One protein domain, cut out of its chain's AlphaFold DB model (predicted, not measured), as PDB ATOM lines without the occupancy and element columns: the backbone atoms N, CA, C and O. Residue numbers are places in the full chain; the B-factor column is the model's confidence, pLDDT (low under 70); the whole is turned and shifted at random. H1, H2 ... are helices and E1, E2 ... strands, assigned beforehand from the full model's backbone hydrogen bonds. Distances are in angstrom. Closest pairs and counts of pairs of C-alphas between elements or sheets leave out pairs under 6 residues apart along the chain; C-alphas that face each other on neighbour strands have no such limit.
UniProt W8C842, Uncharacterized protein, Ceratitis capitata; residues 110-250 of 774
ATOM      1  N   LYS A 110      -3.141   4.029   6.968       79.44
ATOM      2  CA  LYS A 110      -2.296   4.085   8.173       79.44
ATOM      3  C   LYS A 110      -1.737   5.490   8.392       79.44
ATOM      4  O   LYS A 110      -1.758   5.988   9.516       79.44
ATOM      5  N   GLU A 111      -1.289   6.152   7.335       75.19
ATOM      6  CA  GLU A 111      -0.738   7.502   7.428       75.19
ATOM      7  C   GLU A 111      -1.806   8.566   7.710       75.19
ATOM      8  O   GLU A 111      -1.548   9.477   8.496       75.19
ATOM      9  N   VAL A 112      -3.017   8.435   7.146       74.25
ATOM     10  CA  VAL A 112      -4.163   9.288   7.519       74.25
ATOM     11  C   VAL A 112      -4.501   9.110   8.998       74.25
ATOM     12  O   VAL A 112      -4.653  10.105   9.701       74.25
ATOM     13  N   ILE A 113      -4.554   7.870   9.503       77.69
ATOM     14  CA  ILE A 113      -4.759   7.602  10.937       77.69
ATOM     15  C   ILE A 113      -3.638   8.244  11.761       77.69
ATOM     16  O   ILE A 113      -3.907   8.879  12.774       77.69
ATOM     17  N   GLN A 114      -2.384   8.142  11.319       78.12
ATOM     18  CA  GLN A 114      -1.253   8.747  12.021       78.12
ATOM     19  C   GLN A 114      -1.317  10.284  12.026       78.12
ATOM     20  O   GLN A 114      -0.945  10.899  13.023       78.12
ATOM     21  N   GLY A 115      -1.790  10.907  10.942       75.12
ATOM     22  CA  GLY A 115      -2.091  12.341  10.887       75.12
ATOM     23  C   GLY A 115      -3.228  12.717  11.838       75.12
ATOM     24  O   GLY A 115      -3.075  13.608  12.662       75.12
ATOM     25  N   MET A 116      -4.322  11.953  11.835       76.25
ATOM     26  CA  MET A 116      -5.447  12.126  12.762       76.25
ATOM     27  C   MET A 116      -5.115  11.796  14.225       76.25
ATOM     28  O   MET A 116      -5.933  12.017  15.102       76.25
ATOM     29  N   MET A 117      -3.949  11.235  14.522       80.69
ATOM     30  CA  MET A 117      -3.508  10.992  15.897       80.69
ATOM     31  C   MET A 117      -2.334  11.896  16.284       80.69
ATOM     32  O   MET A 117      -1.890  11.844  17.430       80.69
ATOM     33  N   SER A 118      -1.831  12.735  15.369       77.44
ATOM     34  CA  SER A 118      -0.626  13.548  15.577       77.44
ATOM     35  C   SER A 118      -0.767  14.500  16.765       77.44
ATOM     36  O   SER A 118       0.149  14.589  17.588       77.44
ATOM     37  N   SER A 119      -1.929  15.139  16.923       75.88
ATOM     38  CA  SER A 119      -2.190  16.056  18.035       75.88
ATOM     39  C   SER A 119      -2.245  15.314  19.373       75.88
ATOM     40  O   SER A 119      -1.609  15.730  20.344       75.88
ATOM     41  N   GLY A 120      -2.919  14.158  19.416       81.19
ATOM     42  CA  GLY A 120      -2.963  13.271  20.580       81.19
ATOM     43  C   GLY A 120      -1.576  12.759  20.977       81.19
ATOM     44  O   GLY A 120      -1.210  12.827  22.149       81.19
ATOM     45  N   ILE A 121      -0.770  12.333  20.001       82.69
ATOM     46  CA  ILE A 121       0.620  11.898  20.205       82.69
ATOM     47  C   ILE A 121       1.481  13.060  20.705       82.69
ATOM     48  O   ILE A 121       2.284  12.883  21.615       82.69
ATOM     49  N   THR A 122       1.305  14.267  20.168       79.06
ATOM     50  CA  THR A 122       2.045  15.455  20.614       79.06
ATOM     51  C   THR A 122       1.707  15.802  22.064       79.06
ATOM     52  O   THR A 122       2.614  16.048  22.860       79.06
ATOM     53  N   ARG A 123       0.420  15.756  22.443       77.88
ATOM     54  CA  ARG A 123      -0.024  15.923  23.839       77.88
ATOM     55  C   ARG A 123       0.573  14.842  24.740       77.88
ATOM     56  O   ARG A 123       1.114  15.168  25.793       77.88
ATOM     57  N   LEU A 124       0.555  13.583  24.303       83.94
ATOM     58  CA  LEU A 124       1.173  12.478  25.034       83.94
ATOM     59  C   LEU A 124       2.681  12.695  25.213       83.94
ATOM     60  O   LEU A 124       3.182  12.573  26.321       83.94
ATOM     61  N   ASN A 125       3.406  13.098  24.172       81.88
ATOM     62  CA  ASN A 125       4.843  13.375  24.248       81.88
ATOM     63  C   ASN A 125       5.161  14.536  25.205       81.88
ATOM     64  O   ASN A 125       6.138  14.470  25.953       81.88
ATOM     65  N   LYS A 126       4.326  15.584  25.248       76.75
ATOM     66  CA  LYS A 126       4.448  16.651  26.259       76.75
ATOM     67  C   LYS A 126       4.305  16.102  27.684       76.75
ATOM     68  O   LYS A 126       5.055  16.513  28.558       76.75
ATOM     69  N   ILE A 127       3.381  15.167  27.910       81.44
ATOM     70  CA  ILE A 127       3.158  14.515  29.214       81.44
ATOM     71  C   ILE A 127       4.329  13.587  29.563       81.44
ATOM     72  O   ILE A 127       4.844  13.617  30.677       81.44
ATOM     73  N   MET A 128       4.789  12.787  28.600       81.12
ATOM     74  CA  MET A 128       5.865  11.809  28.789       81.12
ATOM     75  C   MET A 128       7.238  12.453  29.009       81.12
ATOM     76  O   MET A 128       8.096  11.856  29.650       81.12
ATOM     77  N   THR A 129       7.456  13.673  28.515       79.56
ATOM     78  CA  THR A 129       8.694  14.432  28.768       79.56
ATOM     79  C   THR A 129       8.732  15.084  30.156       79.56
ATOM     80  O   THR A 129       9.766  15.632  30.542       79.56
ATOM     81  N   MET A 130       7.644  15.019  30.935       75.00
ATOM     82  CA  MET A 130       7.629  15.520  32.310       75.00
ATOM     83  C   MET A 130       8.415  14.592  33.245       75.00
ATOM     84  O   MET A 130       8.325  13.368  33.175       75.00
ATOM     85  N   SER A 131       9.185  15.183  34.162       76.00
ATOM     86  CA  SER A 131       9.966  14.437  35.154       76.00
ATOM     87  C   SER A 131       9.087  13.996  36.329       76.00
ATOM     88  O   SER A 131       9.159  14.551  37.422       76.00
ATOM     89  N   TRP A 132       8.243  12.986  36.105       82.50
ATOM     90  CA  TRP A 132       7.307  12.478  37.119       82.50
ATOM     91  C   TRP A 132       8.004  11.946  38.374       82.50
ATOM     92  O   TRP A 132       7.513  12.119  39.483       82.50
ATOM     93  N   LYS A 133       9.181  11.334  38.202       78.50
ATOM     94  CA  LYS A 133       9.946  10.693  39.281       78.50
ATOM     95  C   LYS A 133      10.420  11.673  40.362       78.50
ATOM     96  O   LYS A 133      10.606  11.260  41.500       78.50
ATOM     97  N   ASN A 134      10.614  12.942  40.010       74.50
ATOM     98  CA  ASN A 134      11.134  13.967  40.918       74.50
ATOM     99  C   ASN A 134      10.027  14.875  41.482       74.50
ATOM    100  O   ASN A 134      10.332  15.869  42.141       74.50
ATOM    101  N   LEU A 135       8.750  14.570  41.215       78.38
ATOM    102  CA  LEU A 135       7.633  15.329  41.766       78.38
ATOM    103  C   LEU A 135       7.463  14.999  43.247       78.38
ATOM    104  O   LEU A 135       7.036  13.908  43.617       78.38
ATOM    105  N   ASN A 136       7.760  15.978  44.093       81.56
ATOM    106  CA  ASN A 136       7.401  15.936  45.502       81.56
ATOM    107  C   ASN A 136       6.041  16.601  45.690       81.56
ATOM    108  O   ASN A 136       5.757  17.611  45.050       81.56
ATOM    109  N   TYR A 137       5.216  16.074  46.589       85.75
ATOM    110  CA  TYR A 137       3.929  16.670  46.939       85.75
ATOM    111  C   TYR A 137       3.997  17.275  48.334       85.75
ATOM    112  O   TYR A 137       4.539  16.671  49.259       85.75
ATOM    113  N   SER A 138       3.424  18.464  48.492       82.56
ATOM    114  CA  SER A 138       3.149  19.048  49.797       82.56
ATOM    115  C   SER A 138       1.653  18.983  50.076       82.56
ATOM    116  O   SER A 138       0.825  19.299  49.219       82.56
ATOM    117  N   VAL A 139       1.302  18.549  51.287       83.94
ATOM    118  CA  VAL A 139      -0.062  18.685  51.798       83.94
ATOM    119  C   VAL A 139      -0.228  20.146  52.183       83.94
ATOM    120  O   VAL A 139       0.354  20.623  53.157       83.94
ATOM    121  N   CYS A 140      -0.971  20.881  51.374       71.44
ATOM    122  CA  CYS A 140      -1.237  22.289  51.590       71.44
ATOM    123  C   CYS A 140      -2.600  22.635  51.002       71.44
ATOM    124  O   CYS A 140      -3.079  22.004  50.058       71.44
ATOM    125  N   ARG A 141      -3.250  23.645  51.581       70.62
ATOM    126  CA  ARG A 141      -4.494  24.149  51.019       70.62
ATOM    127  C   ARG A 141      -4.175  24.975  49.784       70.62
ATOM    128  O   ARG A 141      -3.596  26.057  49.885       70.62
ATOM    129  N   THR A 142      -4.590  24.475  48.633       73.88
ATOM    130  CA  THR A 142      -4.370  25.150  47.361       73.88
ATOM    131  C   THR A 142      -5.477  26.169  47.111       73.88
ATOM    132  O   THR A 142      -6.663  25.835  47.128       73.88
ATOM    133  N   GLN A 143      -5.105  27.422  46.847       66.81
ATOM    134  CA  GLN A 143      -6.060  28.452  46.442       66.81
ATOM    135  C   GLN A 143      -6.250  28.449  44.924       66.81
ATOM    136  O   GLN A 143      -5.340  28.792  44.171       66.81
ATOM    137  N   PHE A 144      -7.461  28.112  44.487       74.25
ATOM    138  CA  PHE A 144      -7.844  28.179  43.081       74.25
ATOM    139  C   PHE A 144      -8.508  29.517  42.725       74.25
ATOM    140  O   PHE A 144      -9.110  30.217  43.547       74.25
ATOM    141  N   THR A 145      -8.402  29.879  41.456       63.03
ATOM    142  CA  THR A 145      -9.162  30.921  40.765       63.03
ATOM    143  C   THR A 145     -10.027  30.252  39.713       63.03
ATOM    144  O   THR A 145      -9.503  29.513  38.883       63.03
ATOM    145  N   THR A 146     -11.335  30.498  39.718       70.88
ATOM    146  CA  THR A 146     -12.191  30.064  38.610       70.88
ATOM    147  C   THR A 146     -11.938  30.981  37.424       70.88
ATOM    148  O   THR A 146     -12.240  32.168  37.506       70.88
ATOM    149  N   MET A 147     -11.381  30.443  36.342       63.44
ATOM    150  CA  MET A 147     -11.054  31.204  35.133       63.44
ATOM    151  C   MET A 147     -11.613  30.511  33.894       63.44
ATOM    152  O   MET A 147     -11.714  29.282  33.859       63.44
ATOM    153  N   MET A 148     -11.957  31.294  32.869       68.81
ATOM    154  CA  MET A 148     -12.262  30.758  31.546       68.81
ATOM    155  C   MET A 148     -10.957  30.376  30.846       68.81
ATOM    156  O   MET A 148     -10.103  31.223  30.610       68.81
ATOM    157  N   ILE A 149     -10.795  29.099  30.519       73.25
ATOM    158  CA  ILE A 149      -9.561  28.574  29.929       73.25
ATOM    159  C   ILE A 149      -9.877  27.505  28.879       73.25
ATOM    160  O   ILE A 149     -10.895  26.806  28.981       73.25
ATOM    161  N   ALA A 150      -9.040  27.385  27.845       78.75
ATOM    162  CA  ALA A 150      -9.213  26.348  26.836       78.75
ATOM    163  C   ALA A 150      -8.767  24.988  27.391       78.75
ATOM    164  O   ALA A 150      -7.615  24.787  27.759       78.75
ATOM    165  N   THR A 151      -9.684  24.022  27.429       80.56
ATOM    166  CA  THR A 151      -9.410  22.669  27.943       80.56
ATOM    167  C   THR A 151      -8.725  21.770  26.926       80.56
ATOM    168  O   THR A 151      -8.301  20.669  27.258       80.56
ATOM    169  N   ASN A 152      -8.697  22.200  25.667       77.06
ATOM    170  CA  ASN A 152      -8.067  21.479  24.578       77.06
ATOM    171  C   ASN A 152      -7.237  22.473  23.758       77.06
ATOM    172  O   ASN A 152      -7.799  23.070  22.834       77.06
ATOM    173  N   PRO A 153      -5.958  22.708  24.111       70.00
ATOM    174  CA  PRO A 153      -5.108  23.597  23.335       70.00
ATOM    175  C   PRO A 153      -4.957  23.033  21.921       70.00
ATOM    176  O   PRO A 153      -4.673  21.839  21.728       70.00
ATOM    177  N   LEU A 154      -5.200  23.887  20.931       72.56
ATOM    178  CA  LEU A 154      -5.098  23.507  19.530       72.56
ATOM    179  C   LEU A 154      -3.659  23.603  19.048       72.56
ATOM    180  O   LEU A 154      -2.916  24.511  19.412       72.56
ATOM    181  N   GLU A 155      -3.294  22.696  18.149       68.00
ATOM    182  CA  GLU A 155      -2.023  22.782  17.434       68.00
ATOM    183  C   GLU A 155      -2.040  23.882  16.359       68.00
ATOM    184  O   GLU A 155      -1.000  24.454  16.021       68.00
ATOM    185  N   ILE A 156      -3.228  24.188  15.828       73.69
ATOM    186  CA  ILE A 156      -3.450  25.221  14.818       73.69
ATOM    187  C   ILE A 156      -4.613  26.103  15.274       73.69
ATOM    188  O   ILE A 156      -5.757  25.652  15.346       73.69
ATOM    189  N   LYS A 157      -4.324  27.374  15.560       71.25
ATOM    190  CA  LYS A 157      -5.338  28.372  15.913       71.25
ATOM    191  C   LYS A 157      -5.896  29.017  14.652       71.25
ATOM    192  O   LYS A 157      -5.158  29.619  13.876       71.25
ATOM    193  N   ILE A 158      -7.203  28.872  14.445       72.69
ATOM    194  CA  ILE A 158      -7.900  29.356  13.247       72.69
ATOM    195  C   ILE A 158      -9.136  30.149  13.679       72.69
ATOM    196  O   ILE A 158      -9.896  29.658  14.522       72.69
ATOM    197  N   PRO A 159      -9.383  31.348  13.114       70.12
ATOM    198  CA  PRO A 159     -10.594  32.114  13.388       70.12
ATOM    199  C   PRO A 159     -11.854  31.286  13.131       70.12
ATOM    200  O   PRO A 159     -11.939  30.573  12.132       70.12
ATOM    201  N   ARG A 160     -12.852  31.386  14.018       73.81
ATOM    202  CA  ARG A 160     -14.088  30.579  13.963       73.81
ATOM    203  C   ARG A 160     -14.799  30.656  12.611       73.81
ATOM    204  O   ARG A 160     -15.291  29.636  12.139       73.81
ATOM    205  N   GLU A 161     -14.806  31.836  12.007       72.38
ATOM    206  CA  GLU A 161     -15.431  32.123  10.712       72.38
ATOM    207  C   GLU A 161     -14.763  31.363   9.561       72.38
ATOM    208  O   GLU A 161     -15.444  30.903   8.650       72.38
ATOM    209  N   LEU A 162     -13.447  31.141   9.643       73.50
ATOM    210  CA  LEU A 162     -12.662  30.497   8.588       73.50
ATOM    211  C   LEU A 162     -12.624  28.968   8.698       73.50
ATOM    212  O   LEU A 162     -12.214  28.309   7.750       73.50
ATOM    213  N   LYS A 163     -13.066  28.374   9.815       79.50
ATOM    214  CA  LYS A 163     -12.929  26.923  10.059       79.50
ATOM    215  C   LYS A 163     -13.712  26.074   9.065       79.50
ATOM    216  O   LYS A 163     -13.153  25.154   8.483       79.50
ATOM    217  N   ILE A 164     -14.999  26.368   8.879       79.81
ATOM    218  CA  ILE A 164     -15.845  25.635   7.926       79.81
ATOM    219  C   ILE A 164     -15.336  25.836   6.487       79.81
ATOM    220  O   ILE A 164     -15.105  24.824   5.824       79.81
ATOM    221  N   PRO A 165     -15.069  27.079   6.024       74.62
ATOM    222  CA  PRO A 165     -14.457  27.303   4.717       74.62
ATOM    223  C   PRO A 165     -13.159  26.520   4.497       74.62
ATOM    224  O   PRO A 165     -12.992  25.853   3.475       74.62
ATOM    225  N   LEU A 166     -12.259  26.553   5.480       79.06
ATOM    226  CA  LEU A 166     -10.974  25.868   5.422       79.06
ATOM    227  C   LEU A 166     -11.131  24.358   5.334       79.06
ATOM    228  O   LEU A 166     -10.485  23.738   4.494       79.06
ATOM    229  N   LEU A 167     -12.000  23.767   6.154       81.69
ATOM    230  CA  LEU A 167     -12.275  22.334   6.096       81.69
ATOM    231  C   LEU A 167     -12.809  21.932   4.724       81.69
ATOM    232  O   LEU A 167     -12.299  20.982   4.137       81.69
ATOM    233  N   SER A 168     -13.768  22.679   4.179       77.19
ATOM    234  CA  SER A 168     -14.312  22.406   2.847       77.19
ATOM    235  C   SER A 168     -13.232  22.429   1.763       77.19
ATOM    236  O   SER A 168     -13.198  21.540   0.912       77.19
ATOM    237  N   LYS A 169     -12.310  23.399   1.823       75.25
ATOM    238  CA  LYS A 169     -11.224  23.560   0.846       75.25
ATOM    239  C   LYS A 169     -10.123  22.511   0.996       75.25
ATOM    240  O   LYS A 169      -9.651  21.963   0.005       75.25
ATOM    241  N   VAL A 170      -9.737  22.193   2.230       78.00
ATOM    242  CA  VAL A 170      -8.754  21.143   2.538       78.00
ATOM    243  C   VAL A 170      -9.244  19.779   2.057       78.00
ATOM    244  O   VAL A 170      -8.457  19.003   1.519       78.00
ATOM    245  N   LEU A 171     -10.537  19.508   2.232       76.62
ATOM    246  CA  LEU A 171     -11.169  18.238   1.885       76.62
ATOM    247  C   LEU A 171     -11.590  18.128   0.413       76.62
ATOM    248  O   LEU A 171     -12.022  17.054   0.000       76.62
ATOM    249  N   GLY A 172     -11.479  19.208  -0.368       70.19
ATOM    250  CA  GLY A 172     -11.877  19.222  -1.777       70.19
ATOM    251  C   GLY A 172     -13.384  19.052  -1.977       70.19
ATOM    252  O   GLY A 172     -13.814  18.276  -2.825       70.19
ATOM    253  N   ILE A 173     -14.207  19.722  -1.163       69.56
ATOM    254  CA  ILE A 173     -15.666  19.681  -1.318       69.56
ATOM    255  C   ILE A 173     -16.067  20.587  -2.490       69.56
ATOM    256  O   ILE A 173     -16.205  21.797  -2.326       69.56
ATOM    257  N   ASP A 174     -16.301  19.980  -3.657       55.22
ATOM    258  CA  ASP A 174     -16.610  20.665  -4.927       55.22
ATOM    259  C   ASP A 174     -17.848  21.585  -4.888       55.22
ATOM    260  O   ASP A 174     -17.980  22.489  -5.709       55.22
ATOM    261  N   ASN A 175     -18.753  21.385  -3.923       59.38
ATOM    262  CA  ASN A 175     -20.017  22.120  -3.804       59.38
ATOM    263  C   ASN A 175     -19.979  23.250  -2.760       59.38
ATOM    264  O   ASN A 175     -21.036  23.696  -2.315       59.38
ATOM    265  N   TYR A 176     -18.803  23.692  -2.316       61.81
ATOM    266  CA  TYR A 176     -18.680  24.755  -1.319       61.81
ATOM    267  C   TYR A 176     -18.460  26.130  -1.970       61.81
ATOM    268  O   TYR A 176     -17.540  26.295  -2.767       61.81
ATOM    269  N   ILE A 177     -19.273  27.128  -1.602       56.50
ATOM    270  CA  ILE A 177     -19.052  28.528  -2.001       56.50
ATOM    271  C   ILE A 177     -18.090  29.165  -0.996       56.50
ATOM    272  O   ILE A 177     -18.391  29.271   0.194       56.50
ATOM    273  N   GLU A 178     -16.925  29.591  -1.474       54.88
ATOM    274  CA  GLU A 178     -15.944  30.308  -0.664       54.88
ATOM    275  C   GLU A 178     -16.365  31.783  -0.537       54.88
ATOM    276  O   GLU A 178     -16.210  32.569  -1.465       54.88
ATOM    277  N   TYR A 179     -16.938  32.146   0.616       53.81
ATOM    278  CA  TYR A 179     -17.341  33.523   0.946       53.81
ATOM    279  C   TYR A 179     -16.244  34.328   1.667       53.81
ATOM    280  O   TYR A 179     -16.476  35.460   2.087       53.81
ATOM    281  N   SER A 180     -15.081  33.728   1.932       52.53
ATOM    282  CA  SER A 180     -14.015  34.337   2.734       52.53
ATOM    283  C   SER A 180     -12.653  33.882   2.232       52.53
ATOM    284  O   SER A 180     -12.469  32.688   2.016       52.53
ATOM    285  N   ASP A 181     -11.701  34.810   2.105       55.94
ATOM    286  CA  ASP A 181     -10.323  34.499   1.724       55.94
ATOM    287  C   ASP A 181      -9.652  33.620   2.776       55.94
ATOM    288  O   ASP A 181      -9.392  34.049   3.905       55.94
ATOM    289  N   ILE A 182      -9.337  32.385   2.394       60.59
ATOM    290  CA  ILE A 182      -8.558  31.474   3.226       60.59
ATOM    291  C   ILE A 182      -7.097  31.563   2.772       60.59
ATOM    292  O   ILE A 182      -6.794  31.153   1.646       60.59
ATOM    293  N   PRO A 183      -6.174  32.052   3.622       65.12
ATOM    294  CA  PRO A 183      -4.753  32.073   3.294       65.12
ATOM    295  C   PRO A 183      -4.262  30.675   2.908       65.12
ATOM    296  O   PRO A 183      -4.547  29.702   3.613       65.12
ATOM    297  N   ILE A 184      -3.511  30.570   1.809       65.25
ATOM    298  CA  ILE A 184      -2.971  29.293   1.303       65.25
ATOM    299  C   ILE A 184      -2.147  28.597   2.389       65.25
ATOM    300  O   ILE A 184      -2.277  27.403   2.621       65.25
ATOM    301  N   ASP A 185      -1.402  29.378   3.156       68.19
ATOM    302  CA  ASP A 185      -0.601  28.941   4.285       68.19
ATOM    303  C   ASP A 185      -1.430  28.280   5.404       68.19
ATOM    304  O   ASP A 185      -0.934  27.367   6.062       68.19
ATOM    305  N   MET A 186      -2.705  28.647   5.603       70.88
ATOM    306  CA  MET A 186      -3.594  27.919   6.525       70.88
ATOM    307  C   MET A 186      -4.027  26.563   5.962       70.88
ATOM    308  O   MET A 186      -4.134  25.592   6.715       70.88
ATOM    309  N   ILE A 187      -4.262  26.492   4.651       74.88
ATOM    310  CA  ILE A 187      -4.595  25.248   3.944       74.88
ATOM    311  C   ILE A 187      -3.418  24.281   4.050       74.88
ATOM    312  O   ILE A 187      -3.609  23.131   4.449       74.88
ATOM    313  N   ASP A 188      -2.213  24.766   3.762       75.94
ATOM    314  CA  ASP A 188      -0.986  23.979   3.817       75.94
ATOM    315  C   ASP A 188      -0.689  23.518   5.244       75.94
ATOM    316  O   ASP A 188      -0.410  22.340   5.449       75.94
ATOM    317  N   MET A 189      -0.861  24.377   6.258       75.62
ATOM    318  CA  MET A 189      -0.692  23.976   7.661       75.62
ATOM    319  C   MET A 189      -1.629  22.837   8.073       75.62
ATOM    320  O   MET A 189      -1.189  21.903   8.743       75.62
ATOM    321  N   VAL A 190      -2.913  22.895   7.701       77.50
ATOM    322  CA  VAL A 190      -3.865  21.820   8.027       77.50
ATOM    323  C   VAL A 190      -3.520  20.545   7.260       77.50
ATOM    324  O   VAL A 190      -3.515  19.461   7.848       77.50
ATOM    325  N   LYS A 191      -3.197  20.660   5.967       76.25
ATOM    326  CA  LYS A 191      -2.807  19.511   5.147       76.25
ATOM    327  C   LYS A 191      -1.541  18.843   5.668       76.25
ATOM    328  O   LYS A 191      -1.525  17.624   5.784       76.25
ATOM    329  N   GLU A 192      -0.531  19.612   6.049       75.50
ATOM    330  CA  GLU A 192       0.745  19.100   6.541       75.50
ATOM    331  C   GLU A 192       0.611  18.495   7.947       75.50
ATOM    332  O   GLU A 192       0.990  17.342   8.162       75.50
ATOM    333  N   LYS A 193       0.033  19.232   8.906       71.69
ATOM    334  CA  LYS A 193       0.040  18.832  10.324       71.69
ATOM    335  C   LYS A 193      -1.061  17.847  10.713       71.69
ATOM    336  O   LYS A 193      -0.827  16.975  11.552       71.69
ATOM    337  N   LEU A 194      -2.255  17.981  10.132       73.31
ATOM    338  CA  LEU A 194      -3.421  17.169  10.510       73.31
ATOM    339  C   LEU A 194      -3.695  16.029   9.526       73.31
ATOM    340  O   LEU A 194      -4.235  15.003   9.929       73.31
ATOM    341  N   LEU A 195      -3.316  16.184   8.253       71.62
ATOM    342  CA  LEU A 195      -3.598  15.192   7.204       71.62
ATOM    343  C   LEU A 195      -2.352  14.570   6.561       71.62
ATOM    344  O   LEU A 195      -2.493  13.626   5.785       71.62
ATOM    345  N   LYS A 196      -1.146  15.073   6.865       68.81
ATOM    346  CA  LYS A 196       0.131  14.666   6.250       68.81
ATOM    347  C   LYS A 196       0.095  14.588   4.715       68.81
ATOM    348  O   LYS A 196       0.695  13.700   4.126       68.81
ATOM    349  N   ASN A 197      -0.611  15.517   4.068       61.78
ATOM    350  CA  ASN A 197      -0.794  15.597   2.611       61.78
ATOM    351  C   ASN A 197      -1.462  14.374   1.953       61.78
ATOM    352  O   ASN A 197      -1.403  14.233   0.731       61.78
ATOM    353  N   ASN A 198      -2.140  13.523   2.724       63.09
ATOM    354  CA  ASN A 198      -2.745  12.309   2.192       63.09
ATOM    355  C   ASN A 198      -4.176  12.500   1.689       63.09
ATOM    356  O   ASN A 198      -4.951  13.309   2.201       63.09
ATOM    357  N   SER A 199      -4.533  11.704   0.678       63.62
ATOM    358  CA  SER A 199      -5.897  11.657   0.157       63.62
ATOM    359  C   SER A 199      -6.821  10.950   1.153       63.62
ATOM    360  O   SER A 199      -6.531   9.854   1.633       63.62
ATOM    361  N   ILE A 200      -7.936  11.594   1.501       66.31
ATOM    362  CA  ILE A 200      -8.904  11.025   2.439       66.31
ATOM    363  C   ILE A 200      -9.888  10.151   1.661       66.31
ATOM    364  O   ILE A 200     -10.538  10.638   0.729       66.31
ATOM    365  N   PRO A 201     -10.091   8.884   2.060       64.06
ATOM    366  CA  PRO A 201     -11.141   8.066   1.476       64.06
ATOM    367  C   PRO A 201     -12.505   8.732   1.686       64.06
ATOM    368  O   PRO A 201     -12.917   8.982   2.819       64.06
ATOM    369  N   PHE A 202     -13.263   8.944   0.608       60.06
ATOM    370  CA  PHE A 202     -14.567   9.624   0.654       60.06
ATOM    371  C   PHE A 202     -15.572   8.965   1.628       60.06
ATOM    372  O   PHE A 202     -16.460   9.625   2.163       60.06
ATOM    373  N   ARG A 203     -15.440   7.656   1.910       61.16
ATOM    374  CA  ARG A 203     -16.269   6.937   2.903       61.16
ATOM    375  C   ARG A 203     -16.023   7.391   4.347       61.16
ATOM    376  O   ARG A 203     -16.942   7.307   5.154       61.16
ATOM    377  N   SER A 204     -14.827   7.884   4.650       67.38
ATOM    378  CA  SER A 204     -14.431   8.356   5.980       67.38
ATOM    379  C   SER A 204     -14.639   9.861   6.156       67.38
ATOM    380  O   SER A 204     -14.451  10.371   7.257       67.38
ATOM    381  N   LEU A 205     -15.057  10.568   5.098       73.62
ATOM    382  CA  LEU A 205     -15.173  12.024   5.073       73.62
ATOM    383  C   LEU A 205     -15.993  12.602   6.245       73.62
ATOM    384  O   LEU A 205     -15.498  13.535   6.868       73.62
ATOM    385  N   PRO A 206     -17.165  12.054   6.642       74.19
ATOM    386  CA  PRO A 206     -17.922  12.593   7.777       74.19
ATOM    387  C   PRO A 206     -17.155  12.515   9.104       74.19
ATOM    388  O   PRO A 206     -17.129  13.481   9.865       74.19
ATOM    389  N   ASN A 207     -16.481  11.389   9.358       74.69
ATOM    390  CA  ASN A 207     -15.693  11.186  10.575       74.69
ATOM    391  C   ASN A 207     -14.459  12.091  10.585       74.69
ATOM    392  O   ASN A 207     -14.112  12.650  11.622       74.69
ATOM    393  N   VAL A 208     -13.823  12.276   9.424       77.50
ATOM    394  CA  VAL A 208     -12.680  13.182   9.277       77.50
ATOM    395  C   VAL A 208     -13.110  14.640   9.450       77.50
ATOM    396  O   VAL A 208     -12.441  15.372  10.171       77.50
ATOM    397  N   ILE A 209     -14.253  15.060   8.894       82.06
ATOM    398  CA  ILE A 209     -14.832  16.396   9.126       82.06
ATOM    399  C   ILE A 209     -15.091  16.613  10.616       82.06
ATOM    400  O   ILE A 209     -14.726  17.655  11.155       82.06
ATOM    401  N   GLN A 210     -15.709  15.642  11.293       80.94
ATOM    402  CA  GLN A 210     -16.003  15.747  12.719       80.94
ATOM    403  C   GLN A 210     -14.719  15.835  13.553       80.94
ATOM    404  O   GLN A 210     -14.627  16.675  14.450       80.94
ATOM    405  N   TYR A 211     -13.724  15.004  13.236       83.00
ATOM    406  CA  TYR A 211     -12.420  15.013  13.890       83.00
ATOM    407  C   TYR A 211     -11.696  16.348  13.686       83.00
ATOM    408  O   TYR A 211     -11.390  17.029  14.665       83.00
ATOM    409  N   LEU A 212     -11.493  16.775  12.436       82.81
ATOM    410  CA  LEU A 212     -10.832  18.042  12.129       82.81
ATOM    411  C   LEU A 212     -11.612  19.222  12.719       82.81
ATOM    412  O   LEU A 212     -11.027  20.136  13.284       82.81
ATOM    413  N   GLY A 213     -12.944  19.177  12.677       84.25
ATOM    414  CA  GLY A 213     -13.799  20.157  13.335       84.25
ATOM    415  C   GLY A 213     -13.578  20.219  14.846       84.25
ATOM    416  O   GLY A 213     -13.674  21.298  15.424       84.25
ATOM    417  N   SER A 214     -13.256  19.101  15.500       83.31
ATOM    418  CA  SER A 214     -12.928  19.070  16.928       83.31
ATOM    419  C   SER A 214     -11.512  19.572  17.234       83.31
ATOM    420  O   SER A 214     -11.334  20.281  18.222       83.31
ATOM    421  N   GLU A 215     -10.540  19.295  16.360       82.62
ATOM    422  CA  GLU A 215      -9.147  19.751  16.492       82.62
ATOM    423  C   GLU A 215      -8.919  21.187  16.007       82.62
ATOM    424  O   GLU A 215      -7.874  21.771  16.270       82.62
ATOM    425  N   LEU A 216      -9.893  21.785  15.324       82.06
ATOM    426  CA  LEU A 216      -9.893  23.209  15.000       82.06
ATOM    427  C   LEU A 216     -10.743  24.026  15.976       82.06
ATOM    428  O   LEU A 216     -10.730  25.252  15.901       82.06
ATOM    429  N   ASN A 217     -11.499  23.405  16.888       81.38
ATOM    430  CA  ASN A 217     -12.371  24.110  17.831       81.38
ATOM    431  C   ASN A 217     -11.866  24.047  19.271       81.38
ATOM    432  O   ASN A 217     -12.027  23.045  19.966       81.38
ATOM    433  N   GLU A 218     -11.357  25.185  19.745       77.69
ATOM    434  CA  GLU A 218     -11.059  25.403  21.157       77.69
ATOM    435  C   GLU A 218     -12.328  25.251  21.992       77.69
ATOM    436  O   GLU A 218     -13.388  25.810  21.688       77.69
ATOM    437  N   LYS A 219     -12.212  24.475  23.068       80.94
ATOM    438  CA  LYS A 219     -13.277  24.297  24.049       80.94
ATOM    439  C   LYS A 219     -12.925  25.107  25.283       80.94
ATOM    440  O   LYS A 219     -12.100  24.682  26.083       80.94
ATOM    441  N   TYR A 220     -13.578  26.250  25.440       78.75
ATOM    442  CA  TYR A 220     -13.455  27.068  26.640       78.75
ATOM    443  C   TYR A 220     -14.392  26.559  27.737       78.75
ATOM    444  O   TYR A 220     -15.549  26.193  27.477       78.75
ATOM    445  N   ARG A 221     -13.880  26.501  28.967       79.38
ATOM    446  CA  ARG A 221     -14.629  26.141  30.176       79.38
ATOM    447  C   ARG A 221     -14.173  27.022  31.334       79.38
ATOM    448  O   ARG A 221     -13.005  27.387  31.402       79.38
ATOM    449  N   PHE A 222     -15.090  27.320  32.249       78.25
ATOM    450  CA  PHE A 222     -14.739  27.899  33.541       78.25
ATOM    451  C   PHE A 222     -14.248  26.779  34.454       78.25
ATOM    452  O   PHE A 222     -15.023  25.881  34.782       78.25
ATOM    453  N   LEU A 223     -12.968  26.808  34.825       82.25
ATOM    454  CA  LEU A 223     -12.337  25.790  35.665       82.25
ATOM    455  C   LEU A 223     -11.610  26.429  36.853       82.25
ATOM    456  O   LEU A 223     -11.059  27.523  36.705       82.25
ATOM    457  N   PRO A 224     -11.565  25.756  38.018       80.94
ATOM    458  CA  PRO A 224     -10.675  26.144  39.102       80.94
ATOM    459  C   PRO A 224      -9.226  25.855  38.687       80.94
ATOM    460  O   PRO A 224      -8.830  24.705  38.522       80.94
ATOM    461  N   VAL A 225      -8.432  26.907  38.510       78.25
ATOM    462  CA  VAL A 225      -7.020  26.834  38.110       78.25
ATOM    463  C   VAL A 225      -6.147  27.607  39.092       78.25
ATOM    464  O   VAL A 225      -6.642  28.471  39.814       78.25
ATOM    465  N   LEU A 226      -4.851  27.311  39.155       70.62
ATOM    466  CA  LEU A 226      -3.911  28.182  39.858       70.62
ATOM    467  C   LEU A 226      -3.731  29.489  39.075       70.62
ATOM    468  O   LEU A 226      -3.706  29.460  37.838       70.62
ATOM    469  N   PRO A 227      -3.530  30.621  39.764       59.81
ATOM    470  CA  PRO A 227      -3.197  31.879  39.111       59.81
ATOM    471  C   PRO A 227      -1.986  31.726  38.180       59.81
ATOM    472  O   PRO A 227      -0.929  31.247  38.590       59.81
ATOM    473  N   GLY A 228      -2.140  32.137  36.920       58.88
ATOM    474  CA  GLY A 228      -1.079  32.072  35.910       58.88
ATOM    475  C   GLY A 228      -0.917  30.723  35.200       58.88
ATOM    476  O   GLY A 228      -0.041  30.611  34.348       58.88
ATOM    477  N   MET A 229      -1.743  29.712  35.490       68.31
ATOM    478  CA  MET A 229      -1.728  28.453  34.735       68.31
ATOM    479  C   MET A 229      -2.046  28.659  33.248       68.31
ATOM    480  O   MET A 229      -2.940  29.424  32.891       68.31
ATOM    481  N   ASN A 230      -1.332  27.933  32.385       68.06
ATOM    482  CA  ASN A 230      -1.587  27.898  30.946       68.06
ATOM    483  C   ASN A 230      -2.401  26.654  30.540       68.06
ATOM    484  O   ASN A 230      -2.579  25.712  31.314       68.06
ATOM    485  N   GLU A 231      -2.880  26.655  29.297       72.44
ATOM    486  CA  GLU A 231      -3.686  25.569  28.720       72.44
ATOM    487  C   GLU A 231      -2.922  24.240  28.649       72.44
ATOM    488  O   GLU A 231      -3.495  23.176  28.860       72.44
ATOM    489  N   ASP A 232      -1.609  24.289  28.413       70.12
ATOM    490  CA  ASP A 232      -0.762  23.094  28.375       70.12
ATOM    491  C   ASP A 232      -0.681  22.404  29.750       70.12
ATOM    492  O   ASP A 232      -0.658  21.176  29.829       70.12
ATOM    493  N   PHE A 233      -0.688  23.173  30.843       73.69
ATOM    494  CA  PHE A 233      -0.679  22.642  32.205       73.69
ATOM    495  C   PHE A 233      -2.024  22.015  32.592       73.69
ATOM    496  O   PHE A 233      -2.055  21.081  33.396       73.69
ATOM    497  N   LEU A 234      -3.142  22.462  32.007       78.56
ATOM    498  CA  LEU A 234      -4.452  21.865  32.292       78.56
ATOM    499  C   LEU A 234      -4.500  20.369  32.004       78.56
ATOM    500  O   LEU A 234      -5.159  19.648  32.755       78.56
ATOM    501  N   LEU A 235      -3.769  19.909  30.982       78.62
ATOM    502  CA  LEU A 235      -3.708  18.500  30.587       78.62
ATOM    503  C   LEU A 235      -3.319  17.579  31.754       78.62
ATOM    504  O   LEU A 235      -3.789  16.448  31.826       78.62
ATOM    505  N   VAL A 236      -2.498  18.077  32.683       83.06
ATOM    506  CA  VAL A 236      -1.965  17.320  33.830       83.06
ATOM    507  C   VAL A 236      -2.349  17.911  35.187       83.06
ATOM    508  O   VAL A 236      -2.011  17.349  36.224       83.06
ATOM    509  N   SER A 237      -3.079  19.027  35.200       84.69
ATOM    510  CA  SER A 237      -3.430  19.771  36.415       84.69
ATOM    511  C   SER A 237      -4.074  18.902  37.497       84.69
ATOM    512  O   SER A 237      -3.673  18.980  38.654       84.69
ATOM    513  N   HIS A 238      -4.993  18.016  37.106       86.50
ATOM    514  CA  HIS A 238      -5.688  17.084  37.994       86.50
ATOM    515  C   HIS A 238      -4.749  16.128  38.753       86.50
ATOM    516  O   HIS A 238      -5.095  15.674  39.843       86.50
ATOM    517  N   ALA A 239      -3.573  15.823  38.196       86.88
ATOM    518  CA  ALA A 239      -2.560  14.973  38.821       86.88
ATOM    519  C   ALA A 239      -1.556  15.771  39.672       86.88
ATOM    520  O   ALA A 239      -0.944  15.228  40.593       86.88
ATOM    521  N   LEU A 240      -1.366  17.057  39.367       84.81
ATOM    522  CA  LEU A 240      -0.368  17.909  40.019       84.81
ATOM    523  C   LEU A 240      -0.934  18.712  41.190       84.81
ATOM    524  O   LEU A 240      -0.191  19.060  42.107       84.81
ATOM    525  N   VAL A 241      -2.227  19.036  41.155       86.38
ATOM    526  CA  VAL A 241      -2.846  19.978  42.086       86.38
ATOM    527  C   VAL A 241      -4.254  19.526  42.446       86.38
ATOM    528  O   VAL A 241      -5.083  19.263  41.580       86.38
ATOM    529  N   GLN A 242      -4.537  19.500  43.742       86.44
ATOM    530  CA  GLN A 242      -5.858  19.277  44.319       86.44
ATOM    531  C   GLN A 242      -6.103  20.288  45.452       86.44
ATOM    532  O   GLN A 242      -5.175  20.981  45.880       86.44
ATOM    533  N   PRO A 243      -7.336  20.400  45.978       82.94
ATOM    534  CA  PRO A 243      -7.641  21.306  47.089       82.94
ATOM    535  C   PRO A 243      -6.756  21.138  48.330       82.94
ATOM    536  O   PRO A 243      -6.511  22.119  49.032       82.94
ATOM    537  N   CYS A 244      -6.268  19.925  48.591       82.75
ATOM    538  CA  CYS A 244      -5.526  19.576  49.803       82.75
ATOM    539  C   CYS A 244      -4.056  19.187  49.578       82.75
ATOM    540  O   CYS A 244      -3.347  18.938  50.553       82.75
ATOM    541  N   TYR A 245      -3.581  19.131  48.334       84.25
ATOM    542  CA  TYR A 245      -2.175  18.872  48.043       84.25
ATOM    543  C   TYR A 245      -1.747  19.495  46.717       84.25
ATOM    544  O   TYR A 245      -2.541  19.655  45.789       84.25
ATOM    545  N   SER A 246      -0.464  19.816  46.625       85.06
ATOM    546  CA  SER A 246       0.136  20.445  45.457       85.06
ATOM    547  C   SER A 246       1.529  19.881  45.225       85.06
ATOM    548  O   SER A 246       2.289  19.678  46.172       85.06
ATOM    549  N   ALA A 247       1.902  19.670  43.966       83.25
ATOM    550  CA  ALA A 247       3.288  19.405  43.615       83.25
ATOM    551  C   ALA A 247       4.181  20.597  44.024       83.25
ATOM    552  O   ALA A 247       3.812  21.767  43.877       83.25
ATOM    553  N   VAL A 248       5.361  20.297  44.555       67.31
ATOM    554  CA  VAL A 248       6.416  21.259  44.876       67.31
ATOM    555  C   VAL A 248       7.100  21.633  43.550       67.31
ATOM    556  O   VAL A 248       7.408  20.753  42.755       67.31
ATOM    557  N   GLU A 249       7.290  22.934  43.284       64.62
ATOM    558  CA  GLU A 249       7.864  23.501  42.036       64.62
ATOM    559  C   GLU A 249       6.966  23.579  40.781       64.62
ATOM    560  O   GLU A 249       7.454  23.628  39.649       64.62
ATOM    561  N   ILE A 250       5.648  23.736  40.943       64.69
ATOM    562  CA  ILE A 250       4.732  23.998  39.808       64.69
ATOM    563  C   ILE A 250       5.144  25.231  38.971       64.69
ATOM    564  O   ILE A 250       4.872  25.294  37.772       64.69
TER     565      ILE A 250
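Overview. This is residues 110 to 250 of the 774 residues of an uncharacterized protein of Ceratitis capitata (UniProt W8C842). The model is a long, loose body with a helical head at one end, where H3 packs on H4 and H5 and H1 is close by. From this head an open frame stretches away: H2 along one side, the pair of strands E2 and E3 along the other, H6 between them, and the small pair E1 and E4 across the far end. The printed part has 141 residues, in the order H1, H2, E1, E2, H3, H4, H5, E3, H6, E4: six named helices and four named strands, class mixed. Both two-stranded sheets, E1 - E4 and E2 - E3, are antiparallel. The whole is loose, with a radius of gyration of the C-alphas of 18.9 A and spans of 59 by 32 by 25 A.

Arrangement. H1, residues 110 to 116, and H2, residues 118 to 128, meet only through their link. E1, residues 137 to 139, is antiparallel to E4, residues 245 to 247, at 155 degrees; N 138 and O 246 are 2.9 A apart, within hydrogen-bond range. E2, residues 145 to 150, is antiparallel to E3, residues 220 to 225, at 145 degrees, with N 147 and O 223 within hydrogen-bond range at 3.0 A. H3, residues 160 to 170, touches H4, residues 184 to 193; the closest C-alphas, of Val 170 and Ile 187, are 6.0 A apart, and the tilt of 73 degrees is only just about perpendicular. H5, residues 202 to 215, touches H3 with residues 209 to 213 alone, at a shallow tilt of 28 degrees, opposite ways; the closest C-alphas, of Leu 167 and Ile 209, are 7.1 A apart. H4 and H5 are apart. H1 and H5 are close but not clearly touching, their closest C-alphas, of Met 116 and Tyr 211, 7.6 A apart. H6, residues 231 to 240, is close to but not clearly touching H2, with the C-alphas of Ile 127 and Val 236 closest at 7.4 A. H6 and E3 are near each other, with 5 pairs of C-alphas within 10 A. In H1, H2 and H4 every O i to N i+4 pair is within hydrogen-bond range, against 5 of 7 in H3, 8 of 10 in H5 and 2 of 6 in H6, where 5 of 7 O i to N i+3 pairs are.

Along the chain. H1 begins at C-alpha 110, (-2.296, 4.085, 8.173). H2 is 14.8 A long, E2 14.7 A, H3 15.7 A, H4 14.1 A, H5 19.6 A, E3 13.2 A and H6 14.0 A. E4 ends at C-alpha 247, (3.288, 19.405, 43.615).

Size, cuts and confidence. The two farthest C-alphas, of Val 139 and Asn 175, are 59.2 A apart. The printed part has no cut. The link from H3 to H4, 13 residues, is long. The mean pLDDT of the printed part is 74.4; residues 173 to 185 and 196 to 204 are among those under 70.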